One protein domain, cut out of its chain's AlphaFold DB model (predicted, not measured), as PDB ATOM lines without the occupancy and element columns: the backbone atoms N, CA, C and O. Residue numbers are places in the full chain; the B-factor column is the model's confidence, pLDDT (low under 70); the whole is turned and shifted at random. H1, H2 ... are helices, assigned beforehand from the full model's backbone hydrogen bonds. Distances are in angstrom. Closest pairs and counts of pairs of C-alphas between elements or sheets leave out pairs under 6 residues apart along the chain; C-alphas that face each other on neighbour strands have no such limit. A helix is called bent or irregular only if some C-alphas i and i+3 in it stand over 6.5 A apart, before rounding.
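What this domain is: This is residues 110 to 282 of the 507 residues of an uncharacterized protein of Aeoliella mucimassa (UniProt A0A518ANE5). Two long helical stretches, H2 and H5b, lie side by side as a thin shaft; at one end H1 and H6, also side by side, turn off as the arm of an L, and at the other end H3 and H4 make a small head. The class is all helix: 173 residues are printed, with six named helices, H1 to H6 in chain order, and no named strand. The whole is extended, with a radius of gyration of the C-alphas of 31.2 A and spans of 99 by 45 by 24 A.

How they stand to each other: The longest helix, H5, residues 214 to 259, was assigned as one helix by its hydrogen bonds but is bent: C-alphas 225 and 228 are 6.9 A apart, and its arms H5a, residues 214 to 225, and H5b, residues 228 to 259, stand at 28 degrees. H5b touches H2, residues 139 to 178, opposite ways at a shallow tilt of 21 degrees; the closest C-alphas, of Ala 148 and Leu 245, are 6.0 A apart. H2 has a kink of 31 degrees near residue 169 and is only just irregular, with C-alphas 171 and 174 6.7 A apart. H1, residues 110 to 137, touches H6, residues 262 to 282, opposite ways at a shallow tilt of 23 degrees, closest at the C-alphas of Ile 110 and Arg 276, 5.9 A. H3, residues 180 to 187, touches H4, residues 199 to 211, closest at the C-alphas of Leu 185 and Asp 205, 6.9 A. Each O i to N i+4 pair is within hydrogen-bond range in H3, H4, H5a, H5b and H6, against 23 of 24 in H1 and 33 of 36 in H2.

Where its parts are: H1 begins at C-alpha 110 (-29.606, 5.785, -44.644) and is 40.2 A long, H2 58.4 A, H5b 46.5 A; H6 ends at C-alpha 282 (-36.931, 1.272, -38.064).

The domain as a whole: The C-alphas farthest apart, of Gln 112 and Leu 200, are 99.4 A apart. The printed part has no cut, the link from H3 to H4 is long, and no printed residue has a pLDDT under 70.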
ATOM      1  N   ILE A 110     -30.810   6.502 -45.086       84.75
ATOM      2  CA  ILE A 110     -29.606   5.785 -44.644       84.75
ATOM      3  C   ILE A 110     -28.437   6.034 -45.603       84.75
ATOM      4  O   ILE A 110     -27.321   6.266 -45.131       84.75
ATOM      5  N   ASP A 111     -28.665   6.053 -46.917       79.56
ATOM      6  CA  ASP A 111     -27.627   6.370 -47.908       79.56
ATOM      7  C   ASP A 111     -27.144   7.824 -47.780       79.56
ATOM      8  O   ASP A 111     -25.940   8.082 -47.701       79.56
ATOM      9  N   GLN A 112     -28.070   8.784 -47.654       89.38
ATOM     10  CA  GLN A 112     -27.732  10.193 -47.416       89.38
ATOM     11  C   GLN A 112     -26.957  10.399 -46.109       89.38
ATOM     12  O   GLN A 112     -25.994  11.167 -46.080       89.38
ATOM     13  N   LEU A 113     -27.357   9.727 -45.027       81.75
ATOM     14  CA  LEU A 113     -26.640   9.770 -43.754       81.75
ATOM     15  C   LEU A 113     -25.261   9.112 -43.874       81.75
ATOM     16  O   LEU A 113     -24.292   9.666 -43.367       81.75
ATOM     17  N   THR A 114     -25.136   7.988 -44.583       79.44
ATOM     18  CA  THR A 114     -23.842   7.319 -44.802       79.44
ATOM     19  C   THR A 114     -22.872   8.240 -45.550       79.44
ATOM     20  O   THR A 114     -21.777   8.484 -45.051       79.44
ATOM     21  N   HIS A 115     -23.300   8.869 -46.651       80.56
ATOM     22  CA  HIS A 115     -22.471   9.835 -47.382       80.56
ATOM     23  C   HIS A 115     -22.030  11.038 -46.527       80.56
ATOM     24  O   HIS A 115     -20.858  11.417 -46.558       80.56
ATOM     25  N   ARG A 116     -22.931  11.622 -45.720       83.88
ATOM     26  CA  ARG A 116     -22.574  12.730 -44.808       83.88
ATOM     27  C   ARG A 116     -21.583  12.289 -43.726       83.88
ATOM     28  O   ARG A 116     -20.713  13.066 -43.337       83.88
ATOM     29  N   LEU A 117     -21.681  11.045 -43.260       80.19
ATOM     30  CA  LEU A 117     -20.769  10.481 -42.269       80.19
ATOM     31  C   LEU A 117     -19.385  10.160 -42.851       80.19
ATOM     32  O   LEU A 117     -18.393  10.388 -42.160       80.19
ATOM     33  N   ASP A 118     -19.290   9.729 -44.111       75.69
ATOM     34  CA  ASP A 118     -18.012   9.575 -44.824       75.69
ATOM     35  C   ASP A 118     -17.333  10.938 -45.072       75.69
ATOM     36  O   ASP A 118     -16.121  11.096 -44.879       75.69
ATOM     37  N   GLU A 119     -18.117  11.968 -45.407       83.88
ATOM     38  CA  GLU A 119     -17.653  13.360 -45.452       83.88
ATOM     39  C   GLU A 119     -17.136  13.857 -44.090       83.88
ATOM     40  O   GLU A 119     -16.156  14.599 -44.031       83.88
ATOM     41  N   LEU A 120     -17.777  13.483 -42.979       81.62
ATOM     42  CA  LEU A 120     -17.314  13.858 -41.639       81.62
ATOM     43  C   LEU A 120     -16.092  13.041 -41.198       81.62
ATOM     44  O   LEU A 120     -15.210  13.588 -40.540       81.62
ATOM     45  N   ALA A 121     -15.990  11.769 -41.590       76.75
ATOM     46  CA  ALA A 121     -14.831  10.925 -41.310       76.75
ATOM     47  C   ALA A 121     -13.575  11.413 -42.053       76.75
ATOM     48  O   ALA A 121     -12.504  11.503 -41.456       76.75
ATOM     49  N   THR A 122     -13.709  11.805 -43.322       78.94
ATOM     50  CA  THR A 122     -12.611  12.410 -44.095       78.94
ATOM     51  C   THR A 122     -12.175  13.755 -43.508       78.94
ATOM     52  O   THR A 122     -10.986  13.933 -43.235       78.94
ATOM     53  N   LYS A 123     -13.117  14.654 -43.183       83.19
ATOM     54  CA  LYS A 123     -12.826  15.930 -42.492       83.19
ATOM     55  C   LYS A 123     -12.167  15.714 -41.121       83.19
ATOM     56  O   LYS A 123     -11.230  16.432 -40.778       83.19
ATOM     57  N   ARG A 124     -12.592  14.706 -40.343       83.56
ATOM     58  CA  ARG A 124     -11.933  14.314 -39.081       83.56
ATOM     59  C   ARG A 124     -10.482  13.909 -39.329       83.56
ATOM     60  O   ARG A 124      -9.593  14.433 -38.668       83.56
ATOM     61  N   ASP A 125     -10.233  13.020 -40.286       76.12
ATOM     62  CA  ASP A 125      -8.894  12.495 -40.568       76.12
ATOM     63  C   ASP A 125      -7.947  13.558 -41.150       76.12
ATOM     64  O   ASP A 125      -6.727  13.396 -41.093       76.12
ATOM     65  N   GLU A 126      -8.461  14.641 -41.731       83.69
ATOM     66  CA  GLU A 126      -7.684  15.836 -42.085       83.69
ATOM     67  C   GLU A 126      -7.375  16.692 -40.848       83.69
ATOM     68  O   GLU A 126      -6.212  17.021 -40.599       83.69
ATOM     69  N   LEU A 127      -8.382  16.986 -40.021       84.56
ATOM     70  CA  LEU A 127      -8.217  17.779 -38.801       84.56
ATOM     71  C   LEU A 127      -7.337  17.090 -37.744       84.56
ATOM     72  O   LEU A 127      -6.569  17.772 -37.075       84.56
ATOM     73  N   GLU A 128      -7.358  15.760 -37.621       79.69
ATOM     74  CA  GLU A 128      -6.445  15.015 -36.738       79.69
ATOM     75  C   GLU A 128      -4.969  15.173 -37.153       79.69
ATOM     76  O   GLU A 128      -4.094  15.260 -36.287       79.69
ATOM     77  N   LYS A 129      -4.673  15.289 -38.457       82.19
ATOM     78  CA  LYS A 129      -3.309  15.583 -38.947       82.19
ATOM     79  C   LYS A 129      -2.891  17.005 -38.567       82.19
ATOM     80  O   LYS A 129      -1.800  17.198 -38.033       82.19
ATOM     81  N   VAL A 130      -3.779  17.984 -38.769       89.25
ATOM     82  CA  VAL A 130      -3.547  19.388 -38.376       89.25
ATOM     83  C   VAL A 130      -3.373  19.520 -36.858       89.25
ATOM     84  O   VAL A 130      -2.492  20.250 -36.406       89.25
ATOM     85  N   LEU A 131      -4.151  18.782 -36.058       85.88
ATOM     86  CA  LEU A 131      -4.000  18.734 -34.603       85.88
ATOM     87  C   LEU A 131      -2.634  18.171 -34.203       85.88
ATOM     88  O   LEU A 131      -1.962  18.757 -33.357       85.88
ATOM     89  N   ALA A 132      -2.192  17.076 -34.828       80.06
ATOM     90  CA  ALA A 132      -0.881  16.492 -34.562       80.06
ATOM     91  C   ALA A 132       0.267  17.466 -34.884       80.06
ATOM     92  O   ALA A 132       1.201  17.583 -34.092       80.06
ATOM     93  N   GLU A 133       0.199  18.213 -35.991       88.31
ATOM     94  CA  GLU A 133       1.207  19.233 -36.321       88.31
ATOM     95  C   GLU A 133       1.165  20.442 -35.376       88.31
ATOM     96  O   GLU A 133       2.222  20.913 -34.942       88.31
ATOM     97  N   ARG A 134      -0.027  20.895 -34.960       88.75
ATOM     98  CA  ARG A 134      -0.167  21.930 -33.921       88.75
ATOM     99  C   ARG A 134       0.416  21.470 -32.580       88.75
ATOM    100  O   ARG A 134       1.211  22.191 -31.991       88.75
ATOM    101  N   LEU A 135       0.103  20.259 -32.116       86.56
ATOM    102  CA  LEU A 135       0.636  19.710 -30.861       86.56
ATOM    103  C   LEU A 135       2.160  19.519 -30.906       86.56
ATOM    104  O   LEU A 135       2.851  19.895 -29.961       86.56
ATOM    105  N   ARG A 136       2.705  19.013 -32.021       84.25
ATOM    106  CA  ARG A 136       4.160  18.915 -32.254       84.25
ATOM    107  C   ARG A 136       4.869  20.271 -32.182       84.25
ATOM    108  O   ARG A 136       6.014  20.317 -31.740       84.25
ATOM    109  N   THR A 137       4.224  21.356 -32.616       88.69
ATOM    110  CA  THR A 137       4.806  22.713 -32.651       88.69
ATOM    111  C   THR A 137       4.514  23.555 -31.401       88.69
ATOM    112  O   THR A 137       5.186  24.562 -31.180       88.69
ATOM    113  N   HIS A 138       3.578  23.140 -30.541       91.56
ATOM    114  CA  HIS A 138       3.197  23.870 -29.330       91.56
ATOM    115  C   HIS A 138       4.232  23.707 -28.198       91.56
ATOM    116  O   HIS A 138       4.379  22.638 -27.598       91.56
ATOM    117  N   SER A 139       4.942  24.787 -27.860       88.81
ATOM    118  CA  SER A 139       6.056  24.787 -26.896       88.81
ATOM    119  C   SER A 139       5.656  24.362 -25.475       88.81
ATOM    120  O   SER A 139       6.382  23.600 -24.830       88.81
ATOM    121  N   GLU A 140       4.482  24.778 -24.990       90.12
ATOM    122  CA  GLU A 140       3.964  24.339 -23.685       90.12
ATOM    123  C   GLU A 140       3.651  22.836 -23.675       90.12
ATOM    124  O   GLU A 140       3.906  22.161 -22.680       90.12
ATOM    125  N   PHE A 141       3.162  22.286 -24.795       89.19
ATOM    126  CA  PHE A 141       2.838  20.860 -24.906       89.19
ATOM    127  C   PHE A 141       4.108  20.007 -24.880       89.19
ATOM    128  O   PHE A 141       4.161  19.019 -24.146       89.19
ATOM    129  N   GLN A 142       5.153  20.408 -25.615       87.62
ATOM    130  CA  GLN A 142       6.469  19.764 -25.542       87.62
ATOM    131  C   GLN A 142       7.014  19.781 -24.104       87.62
ATOM    132  O   GLN A 142       7.428  18.746 -23.580       87.62
ATOM    133  N   THR A 143       6.956  20.945 -23.450       90.25
ATOM    134  CA  THR A 143       7.481  21.158 -22.093       90.25
ATOM    135  C   THR A 143       6.745  20.296 -21.062       90.25
ATOM    136  O   THR A 143       7.381  19.559 -20.307       90.25
ATOM    137  N   LEU A 144       5.409  20.321 -21.061       88.69
ATOM    138  CA  LEU A 144       4.589  19.505 -20.163       88.69
ATOM    139  C   LEU A 144       4.741  18.005 -20.448       88.69
ATOM    140  O   LEU A 144       4.819  17.220 -19.507       88.69
ATOM    141  N   SER A 145       4.861  17.591 -21.715       83.75
ATOM    142  CA  SER A 145       5.081  16.182 -22.084       83.75
ATOM    143  C   SER A 145       6.414  15.646 -21.552       83.75
ATOM    144  O   SER A 145       6.470  14.532 -21.025       83.75
ATOM    145  N   GLN A 146       7.481  16.448 -21.619       85.19
ATOM    146  CA  GLN A 146       8.787  16.103 -21.045       85.19
ATOM    147  C   GLN A 146       8.751  16.066 -19.508       85.19
ATOM    148  O   GLN A 146       9.321  15.157 -18.900       85.19
ATOM    149  N   GLN A 147       8.033  16.996 -18.865       88.06
ATOM    150  CA  GLN A 147       7.813  16.975 -17.412       88.06
ATOM    151  C   GLN A 147       6.997  15.750 -16.969       88.06
ATOM    152  O   GLN A 147       7.349  15.109 -15.980       88.06
ATOM    153  N   ALA A 148       5.955  15.376 -17.717       84.00
ATOM    154  CA  ALA A 148       5.141  14.194 -17.449       84.00
ATOM    155  C   ALA A 148       5.949  12.893 -17.599       84.00
ATOM    156  O   ALA A 148       5.839  12.013 -16.745       84.00
ATOM    157  N   LEU A 149       6.826  12.793 -18.606       82.94
ATOM    158  CA  LEU A 149       7.777  11.684 -18.745       82.94
ATOM    159  C   LEU A 149       8.742  11.607 -17.554       82.94
ATOM    160  O   LEU A 149       8.921  10.535 -16.972       82.94
ATOM    161  N   ALA A 150       9.355  12.730 -17.167       86.06
ATOM    162  CA  ALA A 150      10.248  12.775 -16.012       86.06
ATOM    163  C   ALA A 150       9.516  12.300 -14.743       86.06
ATOM    164  O   ALA A 150       9.979  11.370 -14.074       86.06
ATOM    165  N   ALA A 151       8.322  12.844 -14.489       85.56
ATOM    166  CA  ALA A 151       7.455  12.451 -13.386       85.56
ATOM    167  C   ALA A 151       7.061  10.962 -13.434       85.56
ATOM    168  O   ALA A 151       7.078  10.313 -12.388       85.56
ATOM    169  N   GLU A 152       6.775  10.378 -14.608       82.62
ATOM    170  CA  GLU A 152       6.501   8.938 -14.714       82.62
ATOM    171  C   GLU A 152       7.737   8.095 -14.389       82.62
ATOM    172  O   GLU A 152       7.630   7.124 -13.640       82.62
ATOM    173  N   THR A 153       8.918   8.449 -14.903       84.38
ATOM    174  CA  THR A 153      10.132   7.662 -14.624       84.38
ATOM    175  C   THR A 153      10.508   7.698 -13.142       84.38
ATOM    176  O   THR A 153      10.918   6.670 -12.593       84.38
ATOM    177  N   GLU A 154      10.311   8.828 -12.454       85.31
ATOM    178  CA  GLU A 154      10.475   8.917 -10.999       85.31
ATOM    179  C   GLU A 154       9.375   8.170 -10.237       85.31
ATOM    180  O   GLU A 154       9.679   7.423  -9.305       85.31
ATOM    181  N   LEU A 155       8.110   8.303 -10.646       85.00
ATOM    182  CA  LEU A 155       6.988   7.577 -10.049       85.00
ATOM    183  C   LEU A 155       7.180   6.061 -10.172       85.00
ATOM    184  O   LEU A 155       7.053   5.359  -9.175       85.00
ATOM    185  N   LYS A 156       7.573   5.551 -11.344       82.94
ATOM    186  CA  LYS A 156       7.861   4.128 -11.586       82.94
ATOM    187  C   LYS A 156       9.018   3.626 -10.717       82.94
ATOM    188  O   LYS A 156       8.908   2.557 -10.123       82.94
ATOM    189  N   ARG A 157      10.098   4.408 -10.581       86.12
ATOM    190  CA  ARG A 157      11.212   4.105  -9.658       86.12
ATOM    191  C   ARG A 157      10.751   4.057  -8.198       86.12
ATOM    192  O   ARG A 157      11.210   3.201  -7.448       86.12
ATOM    193  N   ASN A 158       9.844   4.941  -7.789       86.25
ATOM    194  CA  ASN A 158       9.345   4.991  -6.414       86.25
ATOM    195  C   ASN A 158       8.268   3.925  -6.125       86.25
ATOM    196  O   ASN A 158       8.282   3.358  -5.036       86.25
ATOM    197  N   GLU A 159       7.409   3.568  -7.087       85.12
ATOM    198  CA  GLU A 159       6.493   2.419  -6.979       85.12
ATOM    199  C   GLU A 159       7.274   1.099  -6.820       85.12
ATOM    200  O   GLU A 159       6.926   0.296  -5.954       85.12
ATOM    201  N   LEU A 160       8.372   0.908  -7.569       87.62
ATOM    202  CA  LEU A 160       9.274  -0.245  -7.409       87.62
ATOM    203  C   LEU A 160       9.928  -0.279  -6.019       87.62
ATOM    204  O   LEU A 160       9.803  -1.276  -5.314       87.62
ATOM    205  N   ARG A 161      10.524   0.835  -5.568       86.88
ATOM    206  CA  ARG A 161      11.108   0.947  -4.216       86.88
ATOM    207  C   ARG A 161      10.094   0.688  -3.097       86.88
ATOM    208  O   ARG A 161      10.461   0.164  -2.051       86.88
ATOM    209  N   VAL A 162       8.823   1.056  -3.284       88.50
ATOM    210  CA  VAL A 162       7.744   0.747  -2.326       88.50
ATOM    211  C   VAL A 162       7.411  -0.746  -2.314       88.50
ATOM    212  O   VAL A 162       7.124  -1.272  -1.241       88.50
ATOM    213  N   ALA A 163       7.465  -1.441  -3.454       86.62
ATOM    214  CA  ALA A 163       7.313  -2.897  -3.500       86.62
ATOM    215  C   ALA A 163       8.487  -3.599  -2.791       86.62
ATOM    216  O   ALA A 163       8.260  -4.329  -1.830       86.62
ATOM    217  N   GLU A 164       9.728  -3.265  -3.159       88.88
ATOM    218  CA  GLU A 164      10.955  -3.773  -2.523       88.88
ATOM    219  C   GLU A 164      10.926  -3.582  -0.994       88.88
ATOM    220  O   GLU A 164      11.159  -4.519  -0.230       88.88
ATOM    221  N   MET A 165      10.554  -2.384  -0.524       87.50
ATOM    222  CA  MET A 165      10.418  -2.085   0.905       87.50
ATOM    223  C   MET A 165       9.277  -2.846   1.592       87.50
ATOM    224  O   MET A 165       9.380  -3.135   2.786       87.50
ATOM    225  N   ARG A 166       8.186  -3.184   0.893       87.62
ATOM    226  CA  ARG A 166       7.108  -4.018   1.453       87.62
ATOM    227  C   ARG A 166       7.566  -5.462   1.633       87.62
ATOM    228  O   ARG A 166       7.299  -6.034   2.690       87.62
ATOM    229  N   ASP A 167       8.312  -6.003   0.677       88.25
ATOM    230  CA  ASP A 167       8.866  -7.357   0.754       88.25
ATOM    231  C   ASP A 167       9.962  -7.454   1.830       88.25
ATOM    232  O   ASP A 167       9.957  -8.379   2.650       88.25
ATOM    233  N   GLU A 168      10.833  -6.441   1.935       87.50
ATOM    234  CA  GLU A 168      11.781  -6.289   3.048       87.50
ATOM    235  C   GLU A 168      11.074  -6.322   4.414       87.50
ATOM    236  O   GLU A 168      11.535  -6.987   5.346       87.50
ATOM    237  N   VAL A 169       9.951  -5.611   4.548       87.81
ATOM    238  CA  VAL A 169       9.166  -5.552   5.788       87.81
ATOM    239  C   VAL A 169       8.466  -6.878   6.068       87.81
ATOM    240  O   VAL A 169       8.531  -7.359   7.202       87.81
ATOM    241  N   ALA A 170       7.868  -7.513   5.059       88.75
ATOM    242  CA  ALA A 170       7.245  -8.828   5.185       88.75
ATOM    243  C   ALA A 170       8.251  -9.896   5.650       88.75
ATOM    244  O   ALA A 170       7.932 -10.697   6.530       88.75
ATOM    245  N   ALA A 171       9.486  -9.862   5.139       89.44
ATOM    246  CA  ALA A 171      10.554 -10.774   5.539       89.44
ATOM    247  C   ALA A 171      11.137 -10.457   6.933       89.44
ATOM    248  O   ALA A 171      11.304 -11.353   7.765       89.44
ATOM    249  N   LYS A 172      11.463  -9.186   7.214       89.00
ATOM    250  CA  LYS A 172      12.261  -8.795   8.394       89.00
ATOM    251  C   LYS A 172      11.412  -8.528   9.643       89.00
ATOM    252  O   LYS A 172      11.812  -8.900  10.749       89.00
ATOM    253  N   LEU A 173      10.231  -7.917   9.510       89.25
ATOM    254  CA  LEU A 173       9.399  -7.509  10.654       89.25
ATOM    255  C   LEU A 173       8.925  -8.683  11.545       89.25
ATOM    256  O   LEU A 173       8.925  -8.522  12.774       89.25
ATOM    257  N   PRO A 174       8.583  -9.882  11.018       91.25
ATOM    258  CA  PRO A 174       8.221 -11.031  11.849       91.25
ATOM    259  C   PRO A 174       9.332 -11.490  12.802       91.25
ATOM    260  O   PRO A 174       9.023 -11.953  13.900       91.25
ATOM    261  N   ALA A 175      10.612 -11.336  12.442       88.00
ATOM    262  CA  ALA A 175      11.730 -11.701  13.315       88.00
ATOM    263  C   ALA A 175      11.794 -10.793  14.559       88.00
ATOM    264  O   ALA A 175      11.859 -11.282  15.692       88.00
ATOM    265  N   TYR A 176      11.658  -9.475  14.369       86.50
ATOM    266  CA  TYR A 176      11.564  -8.509  15.470       86.50
ATOM    267  C   TYR A 176      10.318  -8.725  16.343       86.50
ATOM    268  O   TYR A 176      10.377  -8.518  17.556       86.50
ATOM    269  N   ARG A 177       9.192  -9.167  15.763       86.94
ATOM    270  CA  ARG A 177       7.965  -9.506  16.513       86.94
ATOM    271  C   ARG A 177       8.097 -10.811  17.314       86.94
ATOM    272  O   ARG A 177       7.620 -10.869  18.443       86.94
ATOM    273  N   LYS A 178       8.786 -11.830  16.786       89.00
ATOM    274  CA  LYS A 178       9.041 -13.113  17.479       89.00
ATOM    275  C   LYS A 178      10.068 -12.996  18.619       89.00
ATOM    276  O   LYS A 178      10.014 -13.776  19.571       89.00
ATOM    277  N   SER A 179      10.986 -12.027  18.567       90.56
ATOM    278  CA  SER A 179      12.017 -11.833  19.600       90.56
ATOM    279  C   SER A 179      11.441 -11.302  20.923       90.56
ATOM    280  O   SER A 179      11.291 -10.096  21.131       90.56
ATOM    281  N   ARG A 180      11.161 -12.217  21.866       88.81
ATOM    282  CA  ARG A 180      10.610 -11.905  23.205       88.81
ATOM    283  C   ARG A 180      11.414 -10.837  23.959       88.81
ATOM    284  O   ARG A 180      10.817  -9.957  24.571       88.81
ATOM    285  N   MET A 181      12.747 -10.898  23.898       87.12
ATOM    286  CA  MET A 181      13.637  -9.958  24.597       87.12
ATOM    287  C   MET A 181      13.608  -8.555  23.978       87.12
ATOM    288  O   MET A 181      13.548  -7.562  24.703       87.12
ATOM    289  N   PHE A 182      13.571  -8.465  22.645       90.00
ATOM    290  CA  PHE A 182      13.400  -7.191  21.944       90.00
ATOM    291  C   PHE A 182      12.037  -6.562  22.273       90.00
ATOM    292  O   PHE A 182      11.972  -5.413  22.701       90.00
ATOM    293  N   GLN A 183      10.956  -7.346  22.180       89.06
ATOM    294  CA  GLN A 183       9.594  -6.897  22.486       89.06
ATOM    295  C   GLN A 183       9.372  -6.551  23.967       89.06
ATOM    296  O   GLN A 183       8.484  -5.765  24.291       89.06
ATOM    297  N   TYR A 184      10.148  -7.120  24.891       89.88
ATOM    298  CA  TYR A 184      10.146  -6.737  26.306       89.88
ATOM    299  C   TYR A 184      10.756  -5.339  26.516       89.88
ATOM    300  O   TYR A 184      10.121  -4.486  27.134       89.88
ATOM    301  N   LEU A 185      11.938  -5.072  25.946       88.94
ATOM    302  CA  LEU A 185      12.587  -3.758  26.041       88.94
ATOM    303  C   LEU A 185      11.811  -2.668  25.286       88.94
ATOM    304  O   LEU A 185      11.668  -1.555  25.793       88.94
ATOM    305  N   HIS A 186      11.257  -3.003  24.116       88.06
ATOM    306  CA  HIS A 186      10.481  -2.078  23.288       88.06
ATOM    307  C   HIS A 186       9.184  -1.638  23.984       88.06
ATOM    308  O   HIS A 186       8.954  -0.441  24.135       88.06
ATOM    309  N   ARG A 187       8.393  -2.577  24.532       87.31
ATOM    310  CA  ARG A 187       7.176  -2.254  25.312       87.31
ATOM    311  C   ARG A 187       7.450  -1.498  26.617       87.31
ATOM    312  O   ARG A 187       6.543  -0.878  27.155       87.31
ATOM    313  N   ARG A 188       8.686  -1.532  27.130       86.81
ATOM    314  CA  ARG A 188       9.134  -0.710  28.268       86.81
ATOM    315  C   ARG A 188       9.610   0.692  27.875       86.81
ATOM    316  O   ARG A 188       9.996   1.448  28.763       86.81
ATOM    317  N   GLY A 189       9.645   1.025  26.584       85.44
ATOM    318  CA  GLY A 189      10.219   2.278  26.097       85.44
ATOM    319  C   GLY A 189      11.722   2.386  26.362       85.44
ATOM    320  O   GLY A 189      12.222   3.484  26.581       85.44
ATOM    321  N   PHE A 190      12.476   1.275  26.408       84.69
ATOM    322  CA  PHE A 190      13.909   1.349  26.717       84.69
ATOM    323  C   PHE A 190      14.617   2.286  25.723       84.69
ATOM    324  O   PHE A 190      14.510   2.128  24.501       84.69
ATOM    325  N   GLY A 191      15.313   3.294  26.255       80.62
ATOM    326  CA  GLY A 191      15.949   4.345  25.460       80.62
ATOM    327  C   GLY A 191      15.010   5.431  24.909       80.62
ATOM    328  O   GLY A 191      15.389   6.083  23.938       80.62
ATOM    329  N   THR A 192      13.806   5.632  25.454       81.50
ATOM    330  CA  THR A 192      13.041   6.890  25.304       81.50
ATOM    331  C   THR A 192      13.023   7.674  26.622       81.50
ATOM    332  O   THR A 192      13.496   7.184  27.653       81.50
ATOM    333  N   ALA A 193      12.478   8.894  26.600       80.19
ATOM    334  CA  ALA A 193      12.218   9.679  27.809       80.19
ATOM    335  C   ALA A 193      11.215   8.979  28.756       80.19
ATOM    336  O   ALA A 193      11.279   9.145  29.971       80.19
ATOM    337  N   ASP A 194      10.340   8.137  28.203       81.31
ATOM    338  CA  ASP A 194       9.283   7.404  28.910       81.31
ATOM    339  C   ASP A 194       9.797   6.186  29.696       81.31
ATOM    340  O   ASP A 194       9.014   5.510  30.369       81.31
ATOM    341  N   TYR A 195      11.098   5.878  29.631       88.38
ATOM    342  CA  TYR A 195      11.670   4.721  30.314       88.38
ATOM    343  C   TYR A 195      11.659   4.883  31.845       88.38
ATOM    344  O   TYR A 195      12.567   5.454  32.453       88.38
ATOM    345  N   ARG A 196      10.648   4.299  32.496       83.19
ATOM    346  CA  ARG A 196      10.437   4.381  33.957       83.19
ATOM    347  C   ARG A 196      11.301   3.421  34.794       83.19
ATOM    348  O   ARG A 196      11.165   3.396  36.016       83.19
ATOM    349  N   GLY A 197      12.187   2.627  34.186       79.75
ATOM    350  CA  GLY A 197      13.001   1.636  34.903       79.75
ATOM    351  C   GLY A 197      14.099   2.255  35.779       79.75
ATOM    352  O   GLY A 197      14.924   3.044  35.315       79.75
ATOM    353  N   ARG A 198      14.139   1.865  37.059       81.12
ATOM    354  CA  ARG A 198      15.079   2.360  38.086       81.12
ATOM    355  C   ARG A 198      15.884   1.208  38.708       81.12
ATOM    356  O   ARG A 198      15.491   0.050  38.598       81.12
ATOM    357  N   GLY A 199      17.005   1.528  39.361       84.62
ATOM    358  CA  GLY A 199      17.820   0.569  40.127       84.62
ATOM    359  C   GLY A 199      18.275  -0.664  39.333       84.62
ATOM    360  O   GLY A 199      18.594  -0.564  38.146       84.62
ATOM    361  N   LEU A 200      18.267  -1.829  39.993       81.88
ATOM    362  CA  LEU A 200      18.656  -3.136  39.434       81.88
ATOM    363  C   LEU A 200      17.963  -3.443  38.097       81.88
ATOM    364  O   LEU A 200      18.601  -3.903  37.152       81.88
ATOM    365  N   THR A 201      16.678  -3.102  37.976       83.00
ATOM    366  CA  THR A 201      15.881  -3.282  36.756       83.00
ATOM    367  C   THR A 201      16.504  -2.577  35.547       83.00
ATOM    368  O   THR A 201      16.548  -3.145  34.459       83.00
ATOM    369  N   ARG A 202      17.063  -1.373  35.732       84.38
ATOM    370  CA  ARG A 202      17.752  -0.617  34.669       84.38
ATOM    371  C   ARG A 202      19.102  -1.232  34.289       84.38
ATOM    372  O   ARG A 202      19.544  -1.068  33.154       84.38
ATOM    373  N   GLN A 203      19.757  -1.930  35.215       84.31
ATOM    374  CA  GLN A 203      21.017  -2.634  34.967       84.31
ATOM    375  C   GLN A 203      20.787  -3.944  34.200       84.31
ATOM    376  O   GLN A 203      21.495  -4.199  33.225       84.31
ATOM    377  N   LEU A 204      19.754  -4.711  34.566       86.25
ATOM    378  CA  LEU A 204      19.322  -5.906  33.833       86.25
ATOM    379  C   LEU A 204      18.820  -5.560  32.426       86.25
ATOM    380  O   LEU A 204      19.320  -6.116  31.451       86.25
ATOM    381  N   ASP A 205      17.920  -4.578  32.291       88.06
ATOM    382  CA  ASP A 205      17.425  -4.140  30.979       88.06
ATOM    383  C   ASP A 205      18.581  -3.642  30.081       88.06
ATOM    384  O   ASP A 205      18.604  -3.931  28.887       88.06
ATOM    385  N   ARG A 206      19.599  -2.971  30.648       86.75
ATOM    386  CA  ARG A 206      20.822  -2.560  29.927       86.75
ATOM    387  C   ARG A 206      21.698  -3.745  29.497       86.75
ATOM    388  O   ARG A 206      22.336  -3.660  28.448       86.75
ATOM    389  N   TRP A 207      21.752  -4.827  30.273       87.44
ATOM    390  CA  TRP A 207      22.467  -6.051  29.893       87.44
ATOM    391  C   TRP A 207      21.755  -6.771  28.738       87.44
ATOM    392  O   TRP A 207      22.384  -7.040  27.714       87.44
ATOM    393  N   VAL A 208      20.430  -6.946  28.825       86.25
ATOM    394  CA  VAL A 208      19.608  -7.481  27.719       86.25
ATOM    395  C   VAL A 208      19.716  -6.588  26.473       86.25
ATOM    396  O   VAL A 208      19.835  -7.092  25.356       86.25
ATOM    397  N   ALA A 209      19.760  -5.262  26.642       86.62
ATOM    398  CA  ALA A 209      19.912  -4.320  25.533       86.62
ATOM    399  C   ALA A 209      21.262  -4.452  24.805       86.62
ATOM    400  O   ALA A 209      21.307  -4.274  23.586       86.62
ATOM    401  N   LYS A 210      22.349  -4.795  25.514       87.62
ATOM    402  CA  LYS A 210      23.629  -5.155  24.880       87.62
ATOM    403  C   LYS A 210      23.517  -6.488  24.134       87.62
ATOM    404  O   LYS A 210      23.862  -6.534  22.958       87.62
ATOM    405  N   LEU A 211      22.995  -7.525  24.793       86.94
ATOM    406  CA  LEU A 211      22.889  -8.889  24.255       86.94
ATOM    407  C   LEU A 211      22.070  -8.968  22.953       86.94
ATOM    408  O   LEU A 211      22.413  -9.721  22.051       86.94
ATOM    409  N   VAL A 212      21.002  -8.174  22.840       85.62
ATOM    410  CA  VAL A 212      20.095  -8.163  21.673       85.62
ATOM    411  C   VAL A 212      20.391  -6.977  20.733       85.62
ATOM    412  O   VAL A 212      19.549  -6.612  19.916       85.62
ATOM    413  N   HIS A 213      21.563  -6.331  20.858       86.81
ATOM    414  CA  HIS A 213      21.974  -5.136  20.094       86.81
ATOM    415  C   HIS A 213      20.853  -4.086  19.944       86.81
ATOM    416  O   HIS A 213      20.631  -3.510  18.873       86.81
ATOM    417  N   TYR A 214      20.106  -3.869  21.029       86.69
ATOM    418  CA  TYR A 214      18.752  -3.323  20.998       86.69
ATOM    419  C   TYR A 214      18.665  -1.947  20.332       86.69
ATOM    420  O   TYR A 214      17.723  -1.714  19.589       86.69
ATOM    421  N   ASN A 215      19.654  -1.064  20.508       84.75
ATOM    422  CA  ASN A 215      19.636   0.270  19.893       84.75
ATOM    423  C   ASN A 215      19.612   0.205  18.351       84.75
ATOM    424  O   ASN A 215      18.790   0.872  17.726       84.75
ATOM    425  N   LYS A 216      20.452  -0.648  17.743       86.31
ATOM    426  CA  LYS A 216      20.498  -0.855  16.281       86.31
ATOM    427  C   LYS A 216      19.226  -1.548  15.791       86.31
ATOM    428  O   LYS A 216      18.625  -1.137  14.803       86.31
ATOM    429  N   ASN A 217      18.786  -2.571  16.522       88.06
ATOM    430  CA  ASN A 217      17.571  -3.317  16.198       88.06
ATOM    431  C   ASN A 217      16.295  -2.473  16.345       88.06
ATOM    432  O   ASN A 217      15.358  -2.655  15.576       88.06
ATOM    433  N   ARG A 218      16.274  -1.504  17.265       87.12
ATOM    434  CA  ARG A 218      15.178  -0.546  17.441       87.12
ATOM    435  C   ARG A 218      15.118   0.458  16.292       87.12
ATOM    436  O   ARG A 218      14.035   0.679  15.773       87.12
ATOM    437  N   GLN A 219      16.258   0.998  15.857       85.44
ATOM    438  CA  GLN A 219      16.321   1.859  14.668       85.44
ATOM    439  C   GLN A 219      15.830   1.117  13.415       85.44
ATOM    440  O   GLN A 219      14.977   1.633  12.700       85.44
ATOM    441  N   GLY A 220      16.293  -0.120  13.193       85.88
ATOM    442  CA  GLY A 220      15.823  -0.960  12.085       85.88
ATOM    443  C   GLY A 220      14.323  -1.273  12.154       85.88
ATOM    444  O   GLY A 220      13.638  -1.206  11.140       85.88
ATOM    445  N   TYR A 221      13.792  -1.553  13.347       87.94
ATOM    446  CA  TYR A 221      12.363  -1.800  13.556       87.94
ATOM    447  C   TYR A 221      11.498  -0.551  13.324       87.94
ATOM    448  O   TYR A 221      10.500  -0.629  12.613       87.94
ATOM    449  N   GLU A 222      11.881   0.608  13.872       86.06
ATOM    450  CA  GLU A 222      11.150   1.870  13.674       86.06
ATOM    451  C   GLU A 222      11.187   2.331  12.207       86.06
ATOM    452  O   GLU A 222      10.181   2.834  11.704       86.06
ATOM    453  N   PHE A 223      12.299   2.094  11.501       88.06
ATOM    454  CA  PHE A 223      12.419   2.301  10.055       88.06
ATOM    455  C   PHE A 223      11.477   1.375   9.272       88.06
ATOM    456  O   PHE A 223      10.627   1.856   8.528       88.06
ATOM    457  N   LEU A 224      11.553   0.057   9.490       87.94
ATOM    458  CA  LEU A 224      10.675  -0.924   8.832       87.94
ATOM    459  C   LEU A 224       9.183  -0.702   9.143       87.94
ATOM    460  O   LEU A 224       8.335  -1.097   8.350       87.94
ATOM    461  N   GLN A 225       8.849  -0.071  10.272       86.19
ATOM    462  CA  GLN A 225       7.470   0.266  10.617       86.19
ATOM    463  C   GLN A 225       6.967   1.545   9.923       86.19
ATOM    464  O   GLN A 225       5.842   1.546   9.443       86.19
ATOM    465  N   LYS A 226       7.762   2.626   9.874       86.81
ATOM    466  CA  LYS A 226       7.296   3.955   9.412       86.81
ATOM    467  C   LYS A 226       7.603   4.262   7.947       86.81
ATOM    468  O   LYS A 226       6.824   4.939   7.279       86.81
ATOM    469  N   THR A 227       8.736   3.787   7.434       86.75
ATOM    470  CA  THR A 227       9.192   4.093   6.070       86.75
ATOM    471  C   THR A 227       8.199   3.664   4.973       86.75
ATOM    472  O   THR A 227       8.004   4.455   4.051       86.75
ATOM    473  N   PRO A 228       7.508   2.503   5.047       86.38
ATOM    474  CA  PRO A 228       6.547   2.106   4.010       86.38
ATOM    475  C   PRO A 228       5.345   3.049   3.883       86.38
ATOM    476  O   PRO A 228       4.876   3.283   2.772       86.38
ATOM    477  N   GLU A 229       4.857   3.597   4.999       85.81
ATOM    478  CA  GLU A 229       3.722   4.530   5.025       85.81
ATOM    479  C   GLU A 229       4.126   5.883   4.424       85.81
ATOM    480  O   GLU A 229       3.443   6.403   3.543       85.81
ATOM    481  N   LEU A 230       5.293   6.404   4.821       87.50
ATOM    482  CA  LEU A 230       5.848   7.653   4.286       87.50
ATOM    483  C   LEU A 230       6.160   7.556   2.784       87.50
ATOM    484  O   LEU A 230       5.839   8.470   2.027       87.50
ATOM    485  N   MET A 231       6.738   6.440   2.326       86.38
ATOM    486  CA  MET A 231       7.010   6.228   0.901       86.38
ATOM    487  C   MET A 231       5.730   6.001   0.085       86.38
ATOM    488  O   MET A 231       5.669   6.434  -1.063       86.38
ATOM    489  N   ALA A 232       4.696   5.373   0.656       84.81
ATOM    490  CA  ALA A 232       3.393   5.260   0.002       84.81
ATOM    491  C   ALA A 232       2.708   6.631  -0.146       84.81
ATOM    492  O   ALA A 232       2.171   6.922  -1.214       84.81
ATOM    493  N   ALA A 233       2.785   7.491   0.875       87.44
ATOM    494  CA  ALA A 233       2.275   8.860   0.808       87.44
ATOM    495  C   ALA A 233       3.019   9.711  -0.240       87.44
ATOM    496  O   ALA A 233       2.379  10.419  -1.015       87.44
ATOM    497  N   GLU A 234       4.349   9.600  -0.332       86.00
ATOM    498  CA  GLU A 234       5.146  10.293  -1.359       86.00
ATOM    499  C   GLU A 234       4.864   9.772  -2.781       86.00
ATOM    500  O   GLU A 234       4.833  10.550  -3.735       86.00
ATOM    501  N   VAL A 235       4.598   8.468  -2.938       87.06
ATOM    502  CA  VAL A 235       4.114   7.898  -4.207       87.06
ATOM    503  C   VAL A 235       2.741   8.465  -4.577       87.06
ATOM    504  O   VAL A 235       2.541   8.818  -5.737       87.06
ATOM    505  N   GLU A 236       1.811   8.610  -3.629       85.31
ATOM    506  CA  GLU A 236       0.487   9.182  -3.920       85.31
ATOM    507  C   GLU A 236       0.549  10.683  -4.231       85.31
ATOM    508  O   GLU A 236      -0.074  11.140  -5.188       85.31
ATOM    509  N   ARG A 237       1.401  11.436  -3.525       87.00
ATOM    510  CA  ARG A 237       1.698  12.842  -3.841       87.00
ATOM    511  C   ARG A 237       2.164  12.992  -5.299       87.00
ATOM    512  O   ARG A 237       1.621  13.809  -6.039       87.00
ATOM    513  N   ARG A 238       3.084  12.126  -5.740       84.69
ATOM    514  CA  ARG A 238       3.611  12.084  -7.119       84.69
ATOM    515  C   ARG A 238       2.609  11.584  -8.159       84.69
ATOM    516  O   ARG A 238       2.651  12.027  -9.305       84.69
ATOM    517  N   ARG A 239       1.680  10.698  -7.782       83.25
ATOM    518  CA  ARG A 239       0.521  10.344  -8.624       83.25
ATOM    519  C   ARG A 239      -0.388  11.554  -8.833       83.25
ATOM    520  O   ARG A 239      -0.873  11.730  -9.948       83.25
ATOM    521  N   GLY A 240      -0.570  12.398  -7.816       83.12
ATOM    522  CA  GLY A 240      -1.253  13.691  -7.928       83.12
ATOM    523  C   GLY A 240      -0.548  14.653  -8.890       83.12
ATOM    524  O   GLY A 240      -1.181  15.159  -9.813       83.12
ATOM    525  N   GLU A 241       0.770  14.826  -8.752       85.12
ATOM    526  CA  GLU A 241       1.588  15.665  -9.651       85.12
ATOM    527  C   GLU A 241       1.487  15.206 -11.118       85.12
ATOM    528  O   GLU A 241       1.120  15.988 -11.995       85.12
ATOM    529  N   PHE A 242       1.703  13.911 -11.387       82.81
ATOM    530  CA  PHE A 242       1.522  13.325 -12.723       82.81
ATOM    531  C   PHE A 242       0.064  13.405 -13.222       82.81
ATOM    532  O   PHE A 242      -0.195  13.394 -14.426       82.81
ATOM    533  N   THR A 243      -0.914  13.488 -12.317       81.56
ATOM    534  CA  THR A 243      -2.325  13.672 -12.677       81.56
ATOM    535  C   THR A 243      -2.604  15.079 -13.168       81.56
ATOM    536  O   THR A 243      -3.085  15.210 -14.291       81.56
ATOM    537  N   SER A 244      -2.175  16.105 -12.433       85.69
ATOM    538  CA  SER A 244      -2.339  17.490 -12.881       85.69
ATOM    539  C   SER A 244      -1.562  17.791 -14.170       85.69
ATOM    540  O   SER A 244      -2.078  18.496 -15.032       85.69
ATOM    541  N   LEU A 245      -0.365  17.217 -14.361       85.12
ATOM    542  CA  LEU A 245       0.379  17.355 -15.623       85.12
ATOM    543  C   LEU A 245      -0.391  16.757 -16.813       85.12
ATOM    544  O   LEU A 245      -0.517  17.405 -17.849       85.12
ATOM    545  N   MET A 246      -0.955  15.554 -16.665       79.94
ATOM    546  CA  MET A 246      -1.769  14.939 -17.722       79.94
ATOM    547  C   MET A 246      -3.078  15.698 -17.985       79.94
ATOM    548  O   MET A 246      -3.504  15.776 -19.132       79.94
ATOM    549  N   GLU A 247      -3.701  16.281 -16.959       83.25
ATOM    550  CA  GLU A 247      -4.895  17.130 -17.106       83.25
ATOM    551  C   GLU A 247      -4.582  18.438 -17.847       83.25
ATOM    552  O   GLU A 247      -5.367  18.871 -18.687       83.25
ATOM    553  N   GLN A 248      -3.412  19.042 -17.607       87.19
ATOM    554  CA  GLN A 248      -2.943  20.222 -18.344       87.19
ATOM    555  C   GLN A 248      -2.626  19.897 -19.812       87.19
ATOM    556  O   GLN A 248      -2.982  20.669 -20.699       87.19
ATOM    557  N   ILE A 249      -2.016  18.737 -20.082       84.81
ATOM    558  CA  ILE A 249      -1.769  18.233 -21.443       84.81
ATOM    559  C   ILE A 249      -3.096  17.998 -22.185       84.81
ATOM    560  O   ILE A 249      -3.261  18.474 -23.309       84.81
ATOM    561  N   GLU A 250      -4.060  17.323 -21.550       82.06
ATOM    562  CA  GLU A 250      -5.397  17.095 -22.117       82.06
ATOM    563  C   GLU A 250      -6.155  18.412 -22.347       82.06
ATOM    564  O   GLU A 250      -6.829  18.551 -23.361       82.06
ATOM    565  N   ALA A 251      -5.988  19.418 -21.483       86.69
ATOM    566  CA  ALA A 251      -6.579  20.743 -21.682       86.69
ATOM    567  C   ALA A 251      -5.974  21.524 -22.868       86.69
ATOM    568  O   ALA A 251      -6.652  22.390 -23.424       86.69
ATOM    569  N   ILE A 252      -4.729  21.244 -23.273       87.06
ATOM    570  CA  ILE A 252      -4.125  21.817 -24.490       87.06
ATOM    571  C   ILE A 252      -4.633  21.085 -25.742       87.06
ATOM    572  O   ILE A 252      -4.997  21.746 -26.713       87.06
ATOM    573  N   GLU A 253      -4.718  19.749 -25.710       85.31
ATOM    574  CA  GLU A 253      -5.336  18.947 -26.783       85.31
ATOM    575  C   GLU A 253      -6.787  19.388 -27.034       85.31
ATOM    576  O   GLU A 253      -7.147  19.690 -28.172       85.31
ATOM    577  N   ASP A 254      -7.591  19.501 -25.973       84.00
ATOM    578  CA  ASP A 254      -8.986  19.940 -26.036       84.00
ATOM    579  C   ASP A 254      -9.112  21.346 -26.664       84.00
ATOM    580  O   ASP A 254      -9.879  21.516 -27.611       84.00
ATOM    581  N   ARG A 255      -8.322  22.341 -26.221       88.88
ATOM    582  CA  ARG A 255      -8.348  23.707 -26.794       88.88
ATOM    583  C   ARG A 255      -7.975  23.732 -28.275       88.88
ATOM    584  O   ARG A 255      -8.692  24.332 -29.069       88.88
ATOM    585  N   LEU A 256      -6.879  23.077 -28.658       88.56
ATOM    586  CA  LEU A 256      -6.427  23.056 -30.053       88.56
ATOM    587  C   LEU A 256      -7.407  22.286 -30.955       88.56
ATOM    588  O   LEU A 256      -7.560  22.642 -32.120       88.56
ATOM    589  N   SER A 257      -8.098  21.277 -30.413       86.69
ATOM    590  CA  SER A 257      -9.189  20.548 -31.073       86.69
ATOM    591  C   SER A 257     -10.438  21.420 -31.281       86.69
ATOM    592  O   SER A 257     -11.076  21.349 -32.334       86.69
ATOM    593  N   ASP A 258     -10.756  22.298 -30.323       89.81
ATOM    594  CA  ASP A 258     -11.833  23.286 -30.448       89.81
ATOM    595  C   ASP A 258     -11.486  24.387 -31.470       89.81
ATOM    596  O   ASP A 258     -12.308  24.705 -32.329       89.81
ATOM    597  N   GLU A 259     -10.251  24.909 -31.459       90.62
ATOM    598  CA  GLU A 259      -9.777  25.936 -32.406       90.62
ATOM    599  C   GLU A 259      -9.800  25.498 -33.878       90.62
ATOM    600  O   GLU A 259     -10.038  26.324 -34.759       90.62
ATOM    601  N   ILE A 260      -9.526  24.220 -34.163       89.88
ATOM    602  CA  ILE A 260      -9.592  23.668 -35.528       89.88
ATOM    603  C   ILE A 260     -10.991  23.148 -35.897       89.88
ATOM    604  O   ILE A 260     -11.193  22.684 -37.016       89.88
ATOM    605  N   GLY A 261     -11.954  23.189 -34.969       89.88
ATOM    606  CA  GLY A 261     -13.318  22.698 -35.179       89.88
ATOM    607  C   GLY A 261     -13.490  21.173 -35.136       89.88
ATOM    608  O   GLY A 261     -14.579  20.684 -35.443       89.88
ATOM    609  N   LEU A 262     -12.472  20.406 -34.725       84.56
ATOM    610  CA  LEU A 262     -12.525  18.938 -34.674       84.56
ATOM    611  C   LEU A 262     -13.616  18.449 -33.710       84.56
ATOM    612  O   LEU A 262     -14.360  17.532 -34.050       84.56
ATOM    613  N   THR A 263     -13.799  19.103 -32.558       85.56
ATOM    614  CA  THR A 263     -14.901  18.794 -31.625       85.56
ATOM    615  C   THR A 263     -16.280  18.899 -32.283       85.56
ATOM    616  O   THR A 263     -17.143  18.064 -32.018       85.56
ATOM    617  N   ASN A 264     -16.486  19.877 -33.172       87.88
ATOM    618  CA  ASN A 264     -17.750  20.075 -33.886       87.88
ATOM    619  C   ASN A 264     -17.975  18.961 -34.926       87.88
ATOM    620  O   ASN A 264     -19.051  18.368 -34.969       87.88
ATOM    621  N   VAL A 265     -16.939  18.592 -35.692       85.75
ATOM    622  CA  VAL A 265     -16.985  17.445 -36.624       85.75
ATOM    623  C   VAL A 265     -17.297  16.135 -35.885       85.75
ATOM    624  O   VAL A 265     -18.153  15.371 -36.329       85.75
ATOM    625  N   LEU A 266     -16.679  15.902 -34.721       80.88
ATOM    626  CA  LEU A 266     -16.961  14.733 -33.879       80.88
ATOM    627  C   LEU A 266     -18.398  14.743 -33.329       80.88
ATOM    628  O   LEU A 266     -19.075  13.718 -33.380       80.88
ATOM    629  N   GLN A 267     -18.896  15.887 -32.847       85.00
ATOM    630  CA  GLN A 267     -20.282  16.012 -32.379       85.00
ATOM    631  C   GLN A 267     -21.285  15.730 -33.509       85.00
ATOM    632  O   GLN A 267     -22.172  14.893 -33.327       85.00
ATOM    633  N   GLN A 268     -21.101  16.331 -34.690       87.12
ATOM    634  CA  GLN A 268     -21.936  16.073 -35.872       87.12
ATOM    635  C   GLN A 268     -21.909  14.594 -36.286       87.12
ATOM    636  O   GLN A 268     -22.969  14.022 -36.542       87.12
ATOM    637  N   GLY A 269     -20.732  13.957 -36.280       82.31
ATOM    638  CA  GLY A 269     -20.579  12.530 -36.579       82.31
ATOM    639  C   GLY A 269     -21.335  11.637 -35.593       82.31
ATOM    640  O   GLY A 269     -22.075  10.748 -36.005       82.31
ATOM    641  N   THR A 270     -21.245  11.916 -34.286       81.81
ATOM    642  CA  THR A 270     -22.007  11.149 -33.280       81.81
ATOM    643  C   THR A 270     -23.521  11.345 -33.378       81.81
ATOM    644  O   THR A 270     -24.270  10.425 -33.054       81.81
ATOM    645  N   GLU A 271     -23.992  12.514 -33.819       86.94
ATOM    646  CA  GLU A 271     -25.423  12.804 -33.957       86.94
ATOM    647  C   GLU A 271     -26.017  12.162 -35.217       86.94
ATOM    648  O   GLU A 271     -26.973  11.397 -35.119       86.94
ATOM    649  N   GLN A 272     -25.389  12.353 -36.379       85.75
ATOM    650  CA  GLN A 272     -25.781  11.660 -37.611       85.75
ATOM    651  C   GLN A 272     -25.613  10.133 -37.493       85.75
ATOM    652  O   GLN A 272     -26.405   9.378 -38.053       85.75
ATOM    653  N   GLY A 273     -24.629   9.660 -36.718       80.06
ATOM    654  CA  GLY A 273     -24.454   8.244 -36.398       80.06
ATOM    655  C   GLY A 273     -25.630   7.665 -35.605       80.06
ATOM    656  O   GLY A 273     -26.118   6.590 -35.950       80.06
ATOM    657  N   LYS A 274     -26.142   8.402 -34.607       85.38
ATOM    658  CA  LYS A 274     -27.369   8.042 -33.870       85.38
ATOM    659  C   LYS A 274     -28.602   8.036 -34.774       85.38
ATOM    660  O   LYS A 274     -29.380   7.091 -34.707       85.38
ATOM    661  N   GLN A 275     -28.755   9.041 -35.636       86.50
ATOM    662  CA  GLN A 275     -29.863   9.112 -36.598       86.50
ATOM    663  C   GLN A 275     -29.833   7.907 -37.551       86.50
ATOM    664  O   GLN A 275     -30.836   7.222 -37.725       86.50
ATOM    665  N   ARG A 276     -28.653   7.542 -38.066       83.31
ATOM    666  CA  ARG A 276     -28.474   6.342 -38.898       83.31
ATOM    667  C   ARG A 276     -28.757   5.041 -38.141       83.31
ATOM    668  O   ARG A 276     -29.305   4.112 -38.729       83.31
ATOM    669  N   GLU A 277     -28.401   4.947 -36.858       82.69
ATOM    670  CA  GLU A 277     -28.757   3.794 -36.015       82.69
ATOM    671  C   GLU A 277     -30.278   3.703 -35.797       82.69
ATOM    672  O   GLU A 277     -30.831   2.610 -35.888       82.69
ATOM    673  N   GLN A 278     -30.969   4.835 -35.611       88.25
ATOM    674  CA  GLN A 278     -32.435   4.899 -35.523       88.25
ATOM    675  C   GLN A 278     -33.105   4.437 -36.825       88.25
ATOM    676  O   GLN A 278     -33.921   3.515 -36.780       88.25
ATOM    677  N   CYS A 279     -32.699   4.965 -37.986       85.88
ATOM    678  CA  CYS A 279     -33.215   4.521 -39.289       85.88
ATOM    679  C   CYS A 279     -32.985   3.015 -39.526       85.88
ATOM    680  O   CYS A 279     -33.845   2.341 -40.083       85.88
ATOM    681  N   LEU A 280     -31.853   2.460 -39.071       83.62
ATOM    682  CA  LEU A 280     -31.562   1.019 -39.155       83.62
ATOM    683  C   LEU A 280     -32.373   0.162 -38.169       83.62
ATOM    684  O   LEU A 280     -32.548  -1.032 -38.415       83.62
ATOM    685  N   VAL A 281     -32.856   0.727 -37.060       90.88
ATOM    686  CA  VAL A 281     -33.809   0.054 -36.163       90.88
ATOM    687  C   VAL A 281     -35.212   0.071 -36.770       90.88
ATOM    688  O   VAL A 281     -35.854  -0.977 -36.793       90.88
ATOM    689  N   GLU A 282     -35.658   1.199 -37.330       93.06
ATOM    690  CA  GLU A 282     -36.931   1.272 -38.064       93.06
ATOM    691  C   GLU A 282     -36.944   0.338 -39.285       93.06
ATOM    692  O   GLU A 282     -37.919  -0.381 -39.492       93.06
TER     693      GLU A 282